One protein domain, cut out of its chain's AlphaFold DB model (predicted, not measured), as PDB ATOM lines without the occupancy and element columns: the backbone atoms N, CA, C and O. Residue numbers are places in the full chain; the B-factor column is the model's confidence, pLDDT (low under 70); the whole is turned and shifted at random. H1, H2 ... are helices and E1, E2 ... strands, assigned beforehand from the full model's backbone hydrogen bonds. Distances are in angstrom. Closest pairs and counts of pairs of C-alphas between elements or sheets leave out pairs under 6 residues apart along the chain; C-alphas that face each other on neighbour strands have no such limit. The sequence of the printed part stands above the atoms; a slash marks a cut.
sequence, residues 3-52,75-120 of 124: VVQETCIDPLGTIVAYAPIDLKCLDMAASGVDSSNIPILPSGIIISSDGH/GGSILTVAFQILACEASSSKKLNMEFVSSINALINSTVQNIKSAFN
ATOM      1  N   VAL A   3     110.183 126.117 114.163       93.75
ATOM      2  CA  VAL A   3     111.094 125.286 113.374       93.75
ATOM      3  C   VAL A   3     110.712 125.461 111.916       93.75
ATOM      4  O   VAL A   3     109.568 125.206 111.546       93.75
ATOM      5  N   VAL A   4     111.659 125.924 111.102       93.38
ATOM      6  CA  VAL A   4     111.519 125.876 109.644       93.38
ATOM      7  C   VAL A   4     112.027 124.514 109.213       93.38
ATOM      8  O   VAL A   4     113.130 124.134 109.598       93.38
ATOM      9  N   GLN A   5     111.215 123.773 108.469       96.38
ATOM     10  CA  GLN A   5     111.532 122.422 108.030       96.38
ATOM     11  C   GLN A   5     111.261 122.289 106.539       96.38
ATOM     12  O   GLN A   5     110.223 122.725 106.043       96.38
ATOM     13  N   GLU A   6     112.177 121.617 105.860       95.75
ATOM     14  CA  GLU A   6     112.035 121.168 104.487       95.75
ATOM     15  C   GLU A   6     112.266 119.656 104.425       95.75
ATOM     16  O   GLU A   6     113.030 119.071 105.201       95.75
ATOM     17  N   THR A   7     111.551 118.987 103.529       96.19
ATOM     18  CA  THR A   7     111.687 117.550 103.314       96.19
ATOM     19  C   THR A   7     111.688 117.272 101.824       96.19
ATOM     20  O   THR A   7     110.841 117.779 101.092       96.19
ATOM     21  N   CYS A   8     112.650 116.471 101.392       95.38
ATOM     22  CA  CYS A   8     112.856 116.097 100.002       95.38
ATOM     23  C   CYS A   8     112.989 114.577  99.918       95.38
ATOM     24  O   CYS A   8     113.573 113.953 100.805       95.38
ATOM     25  N   ILE A   9     112.449 113.988  98.854       95.62
ATOM     26  CA  ILE A   9     112.676 112.590  98.496       95.62
ATOM     27  C   ILE A   9     113.144 112.576  97.047       95.62
ATOM     28  O   ILE A   9     112.447 113.081  96.164       95.62
ATOM     29  N   ASP A  10     114.303 111.982  96.808       91.94
ATOM     30  CA  ASP A  10     114.878 111.792  95.483       91.94
ATOM     31  C   ASP A  10     115.487 110.373  95.360       91.94
ATOM     32  O   ASP A  10     115.412 109.579  96.305       91.94
ATOM     33  N   PRO A  11     116.062 109.990  94.203       88.00
ATOM     34  CA  PRO A  11     116.681 108.673  94.041       88.00
ATOM     35  C   PRO A  11     117.895 108.396  94.946       88.00
ATOM     36  O   PRO A  11     118.287 107.238  95.073       88.00
ATOM     37  N   LEU A  12     118.513 109.424  95.538       85.94
ATOM     38  CA  LEU A  12     119.644 109.289  96.461       85.94
ATOM     39  C   LEU A  12     119.172 109.062  97.902       85.94
ATOM     40  O   LEU A  12     119.893 108.447  98.692       85.94
ATOM     41  N   GLY A  13     117.964 109.507  98.250       90.19
ATOM     42  CA  GLY A  13     117.349 109.210  99.535       90.19
ATOM     43  C   GLY A  13     116.273 110.203  99.956       90.19
ATOM     44  O   GLY A  13     115.759 111.001  99.179       90.19
ATOM     45  N   THR A  14     115.922 110.135 101.236       94.44
ATOM     46  CA  THR A  14     115.018 111.083 101.892       94.44
ATOM     47  C   THR A  14     115.815 112.008 102.791       94.44
ATOM     48  O   THR A  14     116.560 111.533 103.646       94.44
ATOM     49  N   ILE A  15     115.624 113.313 102.630       95.75
ATOM     50  CA  ILE A  15     116.260 114.360 103.426       95.75
ATOM     51  C   ILE A  15     115.190 115.048 104.267       95.75
ATOM     52  O   ILE A  15     114.157 115.457 103.739       95.75
ATOM     53  N   VAL A  16     115.465 115.238 105.555       96.12
ATOM     54  CA  VAL A  16     114.719 116.153 106.427       96.12
ATOM     55  C   VAL A  16     115.711 117.172 106.962       96.12
ATOM     56  O   VAL A  16     116.561 116.824 107.778       96.12
ATOM     57  N   ALA A  17     115.609 118.416 106.503       96.25
ATOM     58  CA  ALA A  17     116.418 119.530 106.979       96.25
ATOM     59  C   ALA A  17     115.533 120.482 107.781       96.25
ATOM     60  O   ALA A  17     114.416 120.798 107.377       96.25
ATOM     61  N   TYR A  18     116.013 120.935 108.929       96.56
ATOM     62  CA  TYR A  18     115.276 121.837 109.794       96.56
ATOM     63  C   TYR A  18     116.202 122.805 110.523       96.56
ATOM     64  O   TYR A  18     117.362 122.504 110.787       96.56
ATOM     65  N   ALA A  19     115.684 123.971 110.887       95.50
ATOM     66  CA  ALA A  19     116.398 124.943 111.700       95.50
ATOM     67  C   ALA A  19     115.447 125.540 112.747       95.50
ATOM     68  O   ALA A  19     114.400 126.088 112.385       95.50
ATOM     69  N   PRO A  20     115.779 125.449 114.046       92.25
ATOM     70  CA  PRO A  20     115.077 126.196 115.079       92.25
ATOM     71  C   PRO A  20     115.341 127.699 114.934       92.25
ATOM     72  O   PRO A  20     116.483 128.115 114.755       92.25
ATOM     73  N   ILE A  21     114.292 128.512 115.045       90.62
ATOM     74  CA  ILE A  21     114.351 129.976 114.979       90.62
ATOM     75  C   ILE A  21     113.556 130.556 116.159       90.62
ATOM     76  O   ILE A  21     112.454 130.096 116.487       90.62
ATOM     77  N   ASP A  22     114.106 131.570 116.830       90.50
ATOM     78  CA  ASP A  22     113.354 132.333 117.830       90.50
ATOM     79  C   ASP A  22     112.312 133.218 117.129       90.50
ATOM     80  O   ASP A  22     112.633 133.948 116.191       90.50
ATOM     81  N   LEU A  23     111.060 133.186 117.602       90.44
ATOM     82  CA  LEU A  23     109.995 134.030 117.057       90.44
ATOM     83  C   LEU A  23     110.353 135.515 117.146       90.44
ATOM     84  O   LEU A  23     109.983 136.267 116.253       90.44
ATOM     85  N   LYS A  24     111.092 135.936 118.181       89.56
ATOM     86  CA  LYS A  24     111.535 137.333 118.308       89.56
ATOM     87  C   LYS A  24     112.503 137.723 117.196       89.56
ATOM     88  O   LYS A  24     112.368 138.787 116.609       89.56
ATOM     89  N   CYS A  25     113.453 136.842 116.885       88.94
ATOM     90  CA  CYS A  25     114.373 137.039 115.771       88.94
ATOM     91  C   CYS A  25     113.622 137.085 114.434       88.94
ATOM     92  O   CYS A  25     113.916 137.928 113.592       88.94
ATOM     93  N   LEU A  26     112.620 136.221 114.252       89.12
ATOM     94  CA  LEU A  26     111.795 136.231 113.047       89.12
ATOM     95  C   LEU A  26     110.979 137.527 112.909       89.12
ATOM     96  O   LEU A  26     110.927 138.084 111.819       89.12
ATOM     97  N   ASP A  27     110.380 138.022 113.993       90.44
ATOM     98  CA  ASP A  27     109.619 139.279 114.013       90.44
ATOM     99  C   ASP A  27     110.510 140.499 113.720       90.44
ATOM    100  O   ASP A  27     110.159 141.371 112.921       90.44
ATOM    101  N   MET A  28     111.725 140.520 114.276       89.06
ATOM    102  CA  MET A  28     112.738 141.521 113.927       89.06
ATOM    103  C   MET A  28     113.079 141.489 112.431       89.06
ATOM    104  O   MET A  28     113.073 142.526 111.772       89.06
ATOM    105  N   ALA A  29     113.331 140.303 111.873       89.69
ATOM    106  CA  ALA A  29     113.619 140.170 110.446       89.69
ATOM    107  C   ALA A  29     112.414 140.585 109.575       89.69
ATOM    108  O   ALA A  29     112.579 141.294 108.584       89.69
ATOM    109  N   ALA A  30     111.194 140.199 109.962       90.81
ATOM    110  CA  ALA A  30     109.960 140.523 109.242       90.81
ATOM    111  C   ALA A  30     109.610 142.020 109.290       90.81
ATOM    112  O   ALA A  30     109.033 142.547 108.341       90.81
ATOM    113  N   SER A  31     109.989 142.716 110.364       93.62
ATOM    114  CA  SER A  31     109.848 144.173 110.494       93.62
ATOM    115  C   SER A  31     110.927 144.967 109.742       93.62
ATOM    116  O   SER A  31     110.897 146.198 109.751       93.62
ATOM    117  N   GLY A  32     111.851 144.288 109.051       89.50
ATOM    118  CA  GLY A  32     112.909 144.917 108.258       89.50
ATOM    119  C   GLY A  32     114.107 145.399 109.079       89.50
ATOM    120  O   GLY A  32     114.917 146.177 108.572       89.50
ATOM    121  N   VAL A  33     114.231 144.962 110.336       90.56
ATOM    122  CA  VAL A  33     115.431 145.189 111.156       90.56
ATOM    123  C   VAL A  33     116.576 144.312 110.632       90.56
ATOM    124  O   VAL A  33     116.341 143.231 110.094       90.56
ATOM    125  N   ASP A  34     117.825 144.765 110.794       88.38
ATOM    126  CA  ASP A  34     119.016 144.007 110.391       88.38
ATOM    127  C   ASP A  34     119.036 142.599 111.017       88.38
ATOM    128  O   ASP A  34     119.134 142.429 112.234       88.38
ATOM    129  N   SER A  35     118.951 141.587 110.155       89.25
ATOM    130  CA  SER A  35     118.924 140.170 110.512       89.25
ATOM    131  C   SER A  35     120.277 139.475 110.345       89.25
ATOM    132  O   SER A  35     120.351 138.259 110.511       89.25
ATOM    133  N   SER A  36     121.348 140.209 110.019       88.12
ATOM    134  CA  SER A  36     122.681 139.646 109.743       88.12
ATOM    135  C   SER A  36     123.263 138.823 110.901       88.12
ATOM    136  O   SER A  36     124.036 137.895 110.674       88.12
ATOM    137  N   ASN A  37     122.858 139.132 112.135       84.12
ATOM    138  CA  ASN A  37     123.337 138.482 113.355       84.12
ATOM    139  C   ASN A  37     122.375 137.424 113.916       84.12
ATOM    140  O   ASN A  37     122.622 136.909 115.005       84.12
ATOM    141  N   ILE A  38     121.276 137.105 113.226       87.56
ATOM    142  CA  ILE A  38     120.355 136.051 113.664       87.56
ATOM    143  C   ILE A  38     120.932 134.701 113.220       87.56
ATOM    144  O   ILE A  38     120.949 134.417 112.020       87.56
ATOM    145  N   PRO A  39     121.394 133.840 114.146       86.88
ATOM    146  CA  PRO A  39     121.924 132.547 113.760       86.88
ATOM    147  C   PRO A  39     120.783 131.613 113.347       86.88
ATOM    148  O   PRO A  39     119.888 131.318 114.138       86.88
ATOM    149  N   ILE A  40     120.849 131.105 112.120       89.38
ATOM    150  CA  ILE A  40     120.044 129.969 111.668       89.38
ATOM    151  C   ILE A  40     120.982 128.770 111.633       89.38
ATOM    152  O   ILE A  40     122.026 128.820 110.983       89.38
ATOM    153  N   LEU A  41     120.630 127.707 112.356       93.19
ATOM    154  CA  LEU A  41     121.469 126.519 112.509       93.19
ATOM    155  C   LEU A  41     120.776 125.287 111.920       93.19
ATOM    156  O   LEU A  41     120.093 124.557 112.646       93.19
ATOM    157  N   PRO A  42     120.919 125.061 110.602       94.50
ATOM    158  CA  PRO A  42     120.412 123.872 109.945       94.50
ATOM    159  C   PRO A  42     120.926 122.592 110.599       94.50
ATOM    160  O   PRO A  42     122.108 122.423 110.885       94.50
ATOM    161  N   SER A  43     120.013 121.669 110.828       95.75
ATOM    162  CA  SER A  43     120.266 120.309 111.275       95.75
ATOM    163  C   SER A  43     119.327 119.384 110.518       95.75
ATOM    164  O   SER A  43     118.362 119.834 109.903       95.75
ATOM    165  N   GLY A  44     119.599 118.090 110.513       96.19
ATOM    166  CA  GLY A  44     118.769 117.197 109.732       96.19
ATOM    167  C   GLY A  44     119.286 115.785 109.629       96.19
ATOM    168  O   GLY A  44     120.298 115.410 110.229       96.19
ATOM    169  N   ILE A  45     118.559 115.009 108.837       96.12
ATOM    170  CA  ILE A  45     118.872 113.617 108.555       96.12
ATOM    171  C   ILE A  45     118.720 113.300 107.077       96.12
ATOM    172  O   ILE A  45     117.917 113.916 106.375       96.12
ATOM    173  N   ILE A  46     119.473 112.297 106.642       95.69
ATOM    174  CA  ILE A  46     119.333 111.666 105.337       95.69
ATOM    175  C   ILE A  46     119.198 110.164 105.553       95.69
ATOM    176  O   ILE A  46     120.018 109.565 106.251       95.69
ATOM    177  N   ILE A  47     118.179 109.562 104.950       94.00
ATOM    178  CA  ILE A  47     118.005 108.111 104.887       94.00
ATOM    179  C   ILE A  47     118.193 107.699 103.433       94.00
ATOM    180  O   ILE A  47     117.421 108.104 102.565       94.00
ATOM    181  N   SER A  48     119.228 106.909 103.173       92.75
ATOM    182  CA  SER A  48     119.583 106.420 101.836       92.75
ATOM    183  C   SER A  48     119.665 104.895 101.824       92.75
ATOM    184  O   SER A  48     119.803 104.269 102.878       92.75
ATOM    185  N   SER A  49     119.553 104.282 100.645       87.88
ATOM    186  CA  SER A  49     119.802 102.844 100.494       87.88
ATOM    187  C   SER A  49     121.261 102.531 100.836       87.88
ATOM    188  O   SER A  49     122.158 103.310 100.521       87.88
ATOM    189  N   ASP A  50     121.510 101.377 101.450       86.38
ATOM    190  CA  ASP A  50     122.866 100.874 101.701       86.38
ATOM    191  C   ASP A  50     123.590 100.361 100.440       86.38
ATOM    192  O   ASP A  50     124.724  99.890 100.516       86.38
ATOM    193  N   GLY A  51     122.950 100.465  99.269       81.12
ATOM    194  CA  GLY A  51     123.502 100.036  97.987       81.12
ATOM    195  C   GLY A  51     123.524  98.518  97.806       81.12
ATOM    196  O   GLY A  51     123.981  98.042  96.762       81.12
ATOM    197  N   HIS A  52     123.024  97.744  98.775       78.19
ATOM    198  CA  HIS A  52     122.902  96.304  98.628       78.19
ATOM    199  C   HIS A  52     121.663  95.961  97.788       78.19
ATOM    200  O   HIS A  52     120.579  96.504  98.012       78.19
ATOM    201  N   GLY A  75     118.196  93.965 102.639       72.69
ATOM    202  CA  GLY A  75     118.786  95.266 102.318       72.69
ATOM    203  C   GLY A  75     118.437  96.273 103.415       72.69
ATOM    204  O   GLY A  75     117.301  96.305 103.894       72.69
ATOM    205  N   GLY A  76     119.427  97.034 103.857       83.94
ATOM    206  CA  GLY A  76     119.329  98.014 104.925       83.94
ATOM    207  C   GLY A  76     119.257  99.449 104.408       83.94
ATOM    208  O   GLY A  76     118.949  99.741 103.249       83.94
ATOM    209  N   SER A  77     119.512 100.390 105.308       88.00
ATOM    210  CA  SER A  77     119.557 101.817 104.992       88.00
ATOM    211  C   SER A  77     120.683 102.488 105.760       88.00
ATOM    212  O   SER A  77     120.992 102.115 106.894       88.00
ATOM    213  N   ILE A  78     121.278 103.505 105.148       92.06
ATOM    214  CA  ILE A  78     122.285 104.357 105.768       92.06
ATOM    215  C   ILE A  78     121.579 105.601 106.302       92.06
ATOM    216  O   ILE A  78     120.985 106.370 105.541       92.06
ATOM    217  N   LEU A  79     121.670 105.798 107.617       93.44
ATOM    218  CA  LEU A  79     121.234 107.014 108.294       93.44
ATOM    219  C   LEU A  79     122.427 107.960 108.447       93.44
ATOM    220  O   LEU A  79     123.378 107.658 109.166       93.44
ATOM    221  N   THR A  80     122.339 109.127 107.823       94.50
ATOM    222  CA  THR A  80     123.252 110.248 108.062       94.50
ATOM    223  C   THR A  80     122.537 111.276 108.926       94.50
ATOM    224  O   THR A  80     121.411 111.657 108.623       94.50
ATOM    225  N   VAL A  81     123.186 111.732 109.995       95.06
ATOM    226  CA  VAL A  81     122.678 112.786 110.881       95.06
ATOM    227  C   VAL A  81     123.659 113.948 110.841       95.06
ATOM    228  O   VAL A  81     124.863 113.741 110.993       95.06
ATOM    229  N   ALA A  82     123.154 115.161 110.639       94.38
ATOM    230  CA  ALA A  82     123.953 116.375 110.578       94.38
ATOM    231  C   ALA A  82     123.403 117.419 111.551       94.38
ATOM    232  O   ALA A  82     122.201 117.678 111.587       94.38
ATOM    233  N   PHE A  83     124.297 118.041 112.315       93.81
ATOM    234  CA  PHE A  83     123.960 119.135 113.217       93.81
ATOM    235  C   PHE A  83     124.894 120.308 112.982       93.81
ATOM    236  O   PHE A  83     126.115 120.146 112.992       93.81
ATOM    237  N   GLN A  84     124.320 121.499 112.862       93.25
ATOM    238  CA  GLN A  84     125.049 122.740 113.056       93.25
ATOM    239  C   GLN A  84     124.727 123.264 114.456       93.25
ATOM    240  O   GLN A  84     123.568 123.478 114.796       93.25
ATOM    241  N   ILE A  85     125.747 123.435 115.298       89.06
ATOM    242  CA  ILE A  85     125.585 123.862 116.694       89.06
ATOM    243  C   ILE A  85     126.589 124.973 116.972       89.06
ATOM    244  O   ILE A  85     127.780 124.821 116.700       89.06
ATOM    245  N   LEU A  86     126.114 126.083 117.534       85.56
ATOM    246  CA  LEU A  86     126.988 127.138 118.034       85.56
ATOM    247  C   LEU A  86     127.475 126.779 119.437       85.56
ATOM    248  O   LEU A  86     126.676 126.607 120.356       85.56
ATOM    249  N   ALA A  87     128.791 126.683 119.601       76.75
ATOM    250  CA  ALA A  87     129.426 126.555 120.903       76.75
ATOM    251  C   ALA A  87     129.664 127.959 121.479       76.75
ATOM    252  O   ALA A  87     130.466 128.722 120.943       76.75
ATOM    253  N   CYS A  88     128.982 128.319 122.567       64.31
ATOM    254  CA  CYS A  88     129.305 129.539 123.304       64.31
ATOM    255  C   CYS A  88     130.569 129.306 124.149       64.31
ATOM    256  O   CYS A  88     130.484 128.828 125.279       64.31
ATOM    257  N   GLU A  89     131.751 129.641 123.629       57.78
ATOM    258  CA  GLU A  89     132.964 129.730 124.450       57.78
ATOM    259  C   GLU A  89     132.978 131.074 125.195       57.78
ATOM    260  O   GLU A  89     133.401 132.100 124.671       57.78
ATOM    261  N   ALA A  90     132.526 131.079 126.452       54.16
ATOM    262  CA  ALA A  90     132.654 132.238 127.344       54.16
ATOM    263  C   ALA A  90     134.089 132.445 127.879       54.16
ATOM    264  O   ALA A  90     134.319 133.334 128.696       54.16
ATOM    265  N   SER A  91     135.069 131.637 127.458       50.28
ATOM    266  CA  SER A  91     136.458 131.782 127.898       50.28
ATOM    267  C   SER A  91     137.427 131.715 126.722       50.28
ATOM    268  O   SER A  91     137.307 130.873 125.843       50.28
ATOM    269  N   SER A  92     138.389 132.639 126.730       49.97
ATOM    270  CA  SER A  92     139.430 132.911 125.728       49.97
ATOM    271  C   SER A  92     140.459 131.774 125.549       49.97
ATOM    272  O   SER A  92     141.658 132.019 125.397       49.97
ATOM    273  N   SER A  93     140.030 130.517 125.581       52.44
ATOM    274  CA  SER A  93     140.885 129.363 125.345       52.44
ATOM    275  C   SER A  93     140.258 128.531 124.246       52.44
ATOM    276  O   SER A  93     139.156 128.030 124.404       52.44
ATOM    277  N   LYS A  94     141.000 128.392 123.147       56.56
ATOM    278  CA  LYS A  94     140.697 127.699 121.883       56.56
ATOM    279  C   LYS A  94     140.475 126.177 122.045       56.56
ATOM    280  O   LYS A  94     140.828 125.397 121.159       56.56
ATOM    281  N   LYS A  95     140.030 125.737 123.222       60.62
ATOM    282  CA  LYS A  95     139.981 124.357 123.688       60.62
ATOM    283  C   LYS A  95     138.523 124.010 123.954       60.62
ATOM    284  O   LYS A  95     137.984 124.371 124.995       60.62
ATOM    285  N   LEU A  96     137.947 123.240 123.033       67.06
ATOM    286  CA  LEU A  96     136.586 122.733 123.157       67.06
ATOM    287  C   LEU A  96     136.386 122.085 124.533       67.06
ATOM    288  O   LEU A  96     137.153 121.208 124.944       67.06
ATOM    289  N   ASN A  97     135.359 122.540 125.250       78.38
ATOM    290  CA  ASN A  97     134.990 122.004 126.555       78.38
ATOM    291  C   ASN A  97     134.608 120.517 126.405       78.38
ATOM    292  O   ASN A  97     133.730 120.177 125.610       78.38
ATOM    293  N   MET A  98     135.239 119.624 127.177       84.38
ATOM    294  CA  MET A  98     134.894 118.194 127.167       84.38
ATOM    295  C   MET A  98     133.427 117.943 127.549       84.38
ATOM    296  O   MET A  98     132.824 116.989 127.061       84.38
ATOM    297  N   GLU A  99     132.824 118.813 128.357       85.25
ATOM    298  CA  GLU A  99     131.394 118.770 128.674       85.25
ATOM    299  C   GLU A  99     130.520 119.046 127.440       85.25
ATOM    300  O   GLU A  99     129.524 118.357 127.213       85.25
ATOM    301  N   PHE A 100     130.918 120.008 126.601       85.44
ATOM    302  CA  PHE A 100     130.224 120.307 125.349       85.44
ATOM    303  C   PHE A 100     130.321 119.127 124.374       85.44
ATOM    304  O   PHE A 100     129.315 118.723 123.794       85.44
ATOM    305  N   VAL A 101     131.501 118.502 124.267       87.81
ATOM    306  CA  VAL A 101     131.698 117.280 123.464       87.81
ATOM    307  C   VAL A 101     130.813 116.136 123.966       87.81
ATOM    308  O   VAL A 101     130.147 115.478 123.167       87.81
ATOM    309  N   SER A 102     130.763 115.921 125.283       91.12
ATOM    310  CA  SER A 102     129.893 114.912 125.900       91.12
ATOM    311  C   SER A 102     128.414 115.170 125.589       91.12
ATOM    312  O   SER A 102     127.685 114.257 125.196       91.12
ATOM    313  N   SER A 103     127.989 116.434 125.668       91.38
ATOM    314  CA  SER A 103     126.616 116.852 125.368       91.38
ATOM    315  C   SER A 103     126.248 116.624 123.898       91.38
ATOM    316  O   SER A 103     125.166 116.110 123.614       91.38
ATOM    317  N   ILE A 104     127.153 116.929 122.957       91.69
ATOM    318  CA  ILE A 104     126.953 116.632 121.529       91.69
ATOM    319  C   ILE A 104     126.824 115.124 121.304       91.69
ATOM    320  O   ILE A 104     125.927 114.685 120.588       91.69
ATOM    321  N   ASN A 105     127.688 114.319 121.923       92.88
ATOM    322  CA  ASN A 105     127.630 112.868 121.769       92.88
ATOM    323  C   ASN A 105     126.302 112.295 122.296       92.88
ATOM    324  O   ASN A 105     125.673 111.464 121.641       92.88
ATOM    325  N   ALA A 106     125.832 112.788 123.446       94.88
ATOM    326  CA  ALA A 106     124.526 112.426 123.990       94.88
ATOM    327  C   ALA A 106     123.374 112.835 123.053       94.88
ATOM    328  O   ALA A 106     122.451 112.044 122.847       94.88
ATOM    329  N   LEU A 107     123.445 114.025 122.444       94.31
ATOM    330  CA  LEU A 107     122.460 114.503 121.469       94.31
ATOM    331  C   LEU A 107     122.411 113.615 120.217       94.31
ATOM    332  O   LEU A 107     121.323 113.199 119.810       94.31
ATOM    333  N   ILE A 108     123.568 113.293 119.630       94.31
ATOM    334  CA  ILE A 108     123.658 112.416 118.452       94.31
ATOM    335  C   ILE A 108     123.086 111.038 118.789       94.31
ATOM    336  O   ILE A 108     122.225 110.538 118.066       94.31
ATOM    337  N   ASN A 109     123.512 110.446 119.908       94.94
ATOM    338  CA  ASN A 109     123.059 109.119 120.304       94.94
ATOM    339  C   ASN A 109     121.544 109.095 120.553       94.94
ATOM    340  O   ASN A 109     120.849 108.249 119.998       94.94
ATOM    341  N   SER A 110     121.014 110.059 121.311       95.69
ATOM    342  CA  SER A 110     119.570 110.190 121.551       95.69
ATOM    343  C   SER A 110     118.788 110.334 120.243       95.69
ATOM    344  O   SER A 110     117.790 109.645 120.034       95.69
ATOM    345  N   THR A 111     119.283 111.151 119.309       94.88
ATOM    346  CA  THR A 111     118.648 111.338 117.996       94.88
ATOM    347  C   THR A 111     118.599 110.034 117.205       94.88
ATOM    348  O   THR A 111     117.536 109.651 116.718       94.88
ATOM    349  N   VAL A 112     119.717 109.308 117.125       94.06
ATOM    350  CA  VAL A 112     119.778 108.013 116.430       94.06
ATOM    351  C   VAL A 112     118.833 106.994 117.072       94.06
ATOM    352  O   VAL A 112     118.131 106.289 116.350       94.06
ATOM    353  N   GLN A 113     118.773 106.922 118.404       94.31
ATOM    354  CA  GLN A 113     117.866 106.002 119.101       94.31
ATOM    355  C   GLN A 113     116.394 106.353 118.862       94.31
ATOM    356  O   GLN A 113     115.597 105.461 118.576       94.31
ATOM    357  N   ASN A 114     116.035 107.637 118.897       94.06
ATOM    358  CA  ASN A 114     114.671 108.086 118.617       94.06
ATOM    359  C   ASN A 114     114.254 107.760 117.179       94.06
ATOM    360  O   ASN A 114     113.141 107.291 116.959       94.06
ATOM    361  N   ILE A 115     115.156 107.941 116.209       92.94
ATOM    362  CA  ILE A 115     114.913 107.566 114.810       92.94
ATOM    363  C   ILE A 115     114.722 106.054 114.694       92.94
ATOM    364  O   ILE A 115     113.714 105.606 114.153       92.94
ATOM    365  N   LYS A 116     115.638 105.255 115.255       90.75
ATOM    366  CA  LYS A 116     115.507 103.790 115.260       90.75
ATOM    367  C   LYS A 116     114.187 103.343 115.883       90.75
ATOM    368  O   LYS A 116     113.530 102.473 115.324       90.75
ATOM    369  N   SER A 117     113.781 103.953 116.995       92.56
ATOM    370  CA  SER A 117     112.497 103.670 117.638       92.56
ATOM    371  C   SER A 117     111.313 104.055 116.749       92.56
ATOM    372  O   SER A 117     110.367 103.282 116.655       92.56
ATOM    373  N   ALA A 118     111.357 105.210 116.079       91.62
ATOM    374  CA  ALA A 118     110.288 105.661 115.186       91.62
ATOM    375  C   ALA A 118     110.106 104.734 113.968       91.62
ATOM    376  O   ALA A 118     108.985 104.538 113.507       91.62
ATOM    377  N   PHE A 119     111.196 104.128 113.486       87.62
ATOM    378  CA  PHE A 119     111.190 103.157 112.387       87.62
ATOM    379  C   PHE A 119     111.117 101.689 112.847       87.62
ATOM    380  O   PHE A 119     111.210 100.789 112.016       87.62
ATOM    381  N   ASN A 120     110.936 101.423 114.146       87.00
ATOM    382  CA  ASN A 120     110.933 100.074 114.734       87.00
ATOM    383  C   ASN A 120     112.190  99.237 114.403       87.00
ATOM    384  O   ASN A 120     112.141  98.010 114.334       87.00
TER     385      ASN A 120
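Overview. This is residues 3 to 52 and 75 to 120 of the 124 residues of an uncharacterized protein of Camellia sinensis (UniProt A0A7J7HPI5). You are looking at one antiparallel sheet of four strands, with a short helix, H1, beyond one end of the strands and a long helix, H2, that only grazes the sheet near its edge strand E4. A long loop joins E4 to H2, and its residues 90 to 95 stick out free of the rest. The printed part has 96 residues, with E1, E2, H1, E3, E4 and H2 in that order along the chain, and the sheet runs E1, E2, E3, E4. The class is mixed, helices and strands; the whole is loose, with a radius of gyration of the C-alphas of 17.1 A and spans of 49 by 37 by 21 A.

Arrangement. Start with the sheet at E1, residues 3 to 10, an edge strand, which forms a hairpin with E2, residues 13 to 21; they are antiparallel at 169 degrees, and N 6 and O 17 are within hydrogen-bond range at 2.8 A. Next comes E3, residues 43 to 49, antiparallel to E2 at 174 degrees, with N 16 and O 45 within range at 2.9 A. The other edge strand is E4, residues 77 to 83, antiparallel to E3 at 166 degrees, with N 46 and O 80 within range at 2.8 A. From edge to edge the strands' lines turn by 30 degrees. Look after E2 for H1, residues 23 to 30, which is not on the sheet. H2, residues 98 to 118, only grazes the sheet, with its residues 104 to 116; its closest C-alphas to E4 are those of Ile 108 and Val 81, 7.6 A apart. H1 and H2 are apart. In both helices, every O i to N i+4 pair is within hydrogen-bond range.

Along the chain. Find C-alpha 3 at (111.094, 125.286, 113.374); from there E1 runs 22.7 A to C-alpha 10. E2 then covers 26.1 A, and H1 covers 10.2 A. E3 begins at C-alpha 43, at (120.266, 120.309, 111.275), and covers 20.5 A; E4 covers 19.7 A. H2 runs 30.1 A and ends at C-alpha 118, at (110.288, 105.661, 115.186).

Size, cuts and confidence. The two C-alphas farthest apart are those of Ser 31 and His 52, at 51.0 A. Residues 53 to 74 are cut out, and C-alphas 52 and 75 are 5.6 A apart across the cut, which falls in the link from E3 to E4. The links from H1 to E3, 12 residues, and from E4 to H2, 14 residues, are long. The mean pLDDT of the printed part is 87.7; look at residues 88 to 96 for values under 70.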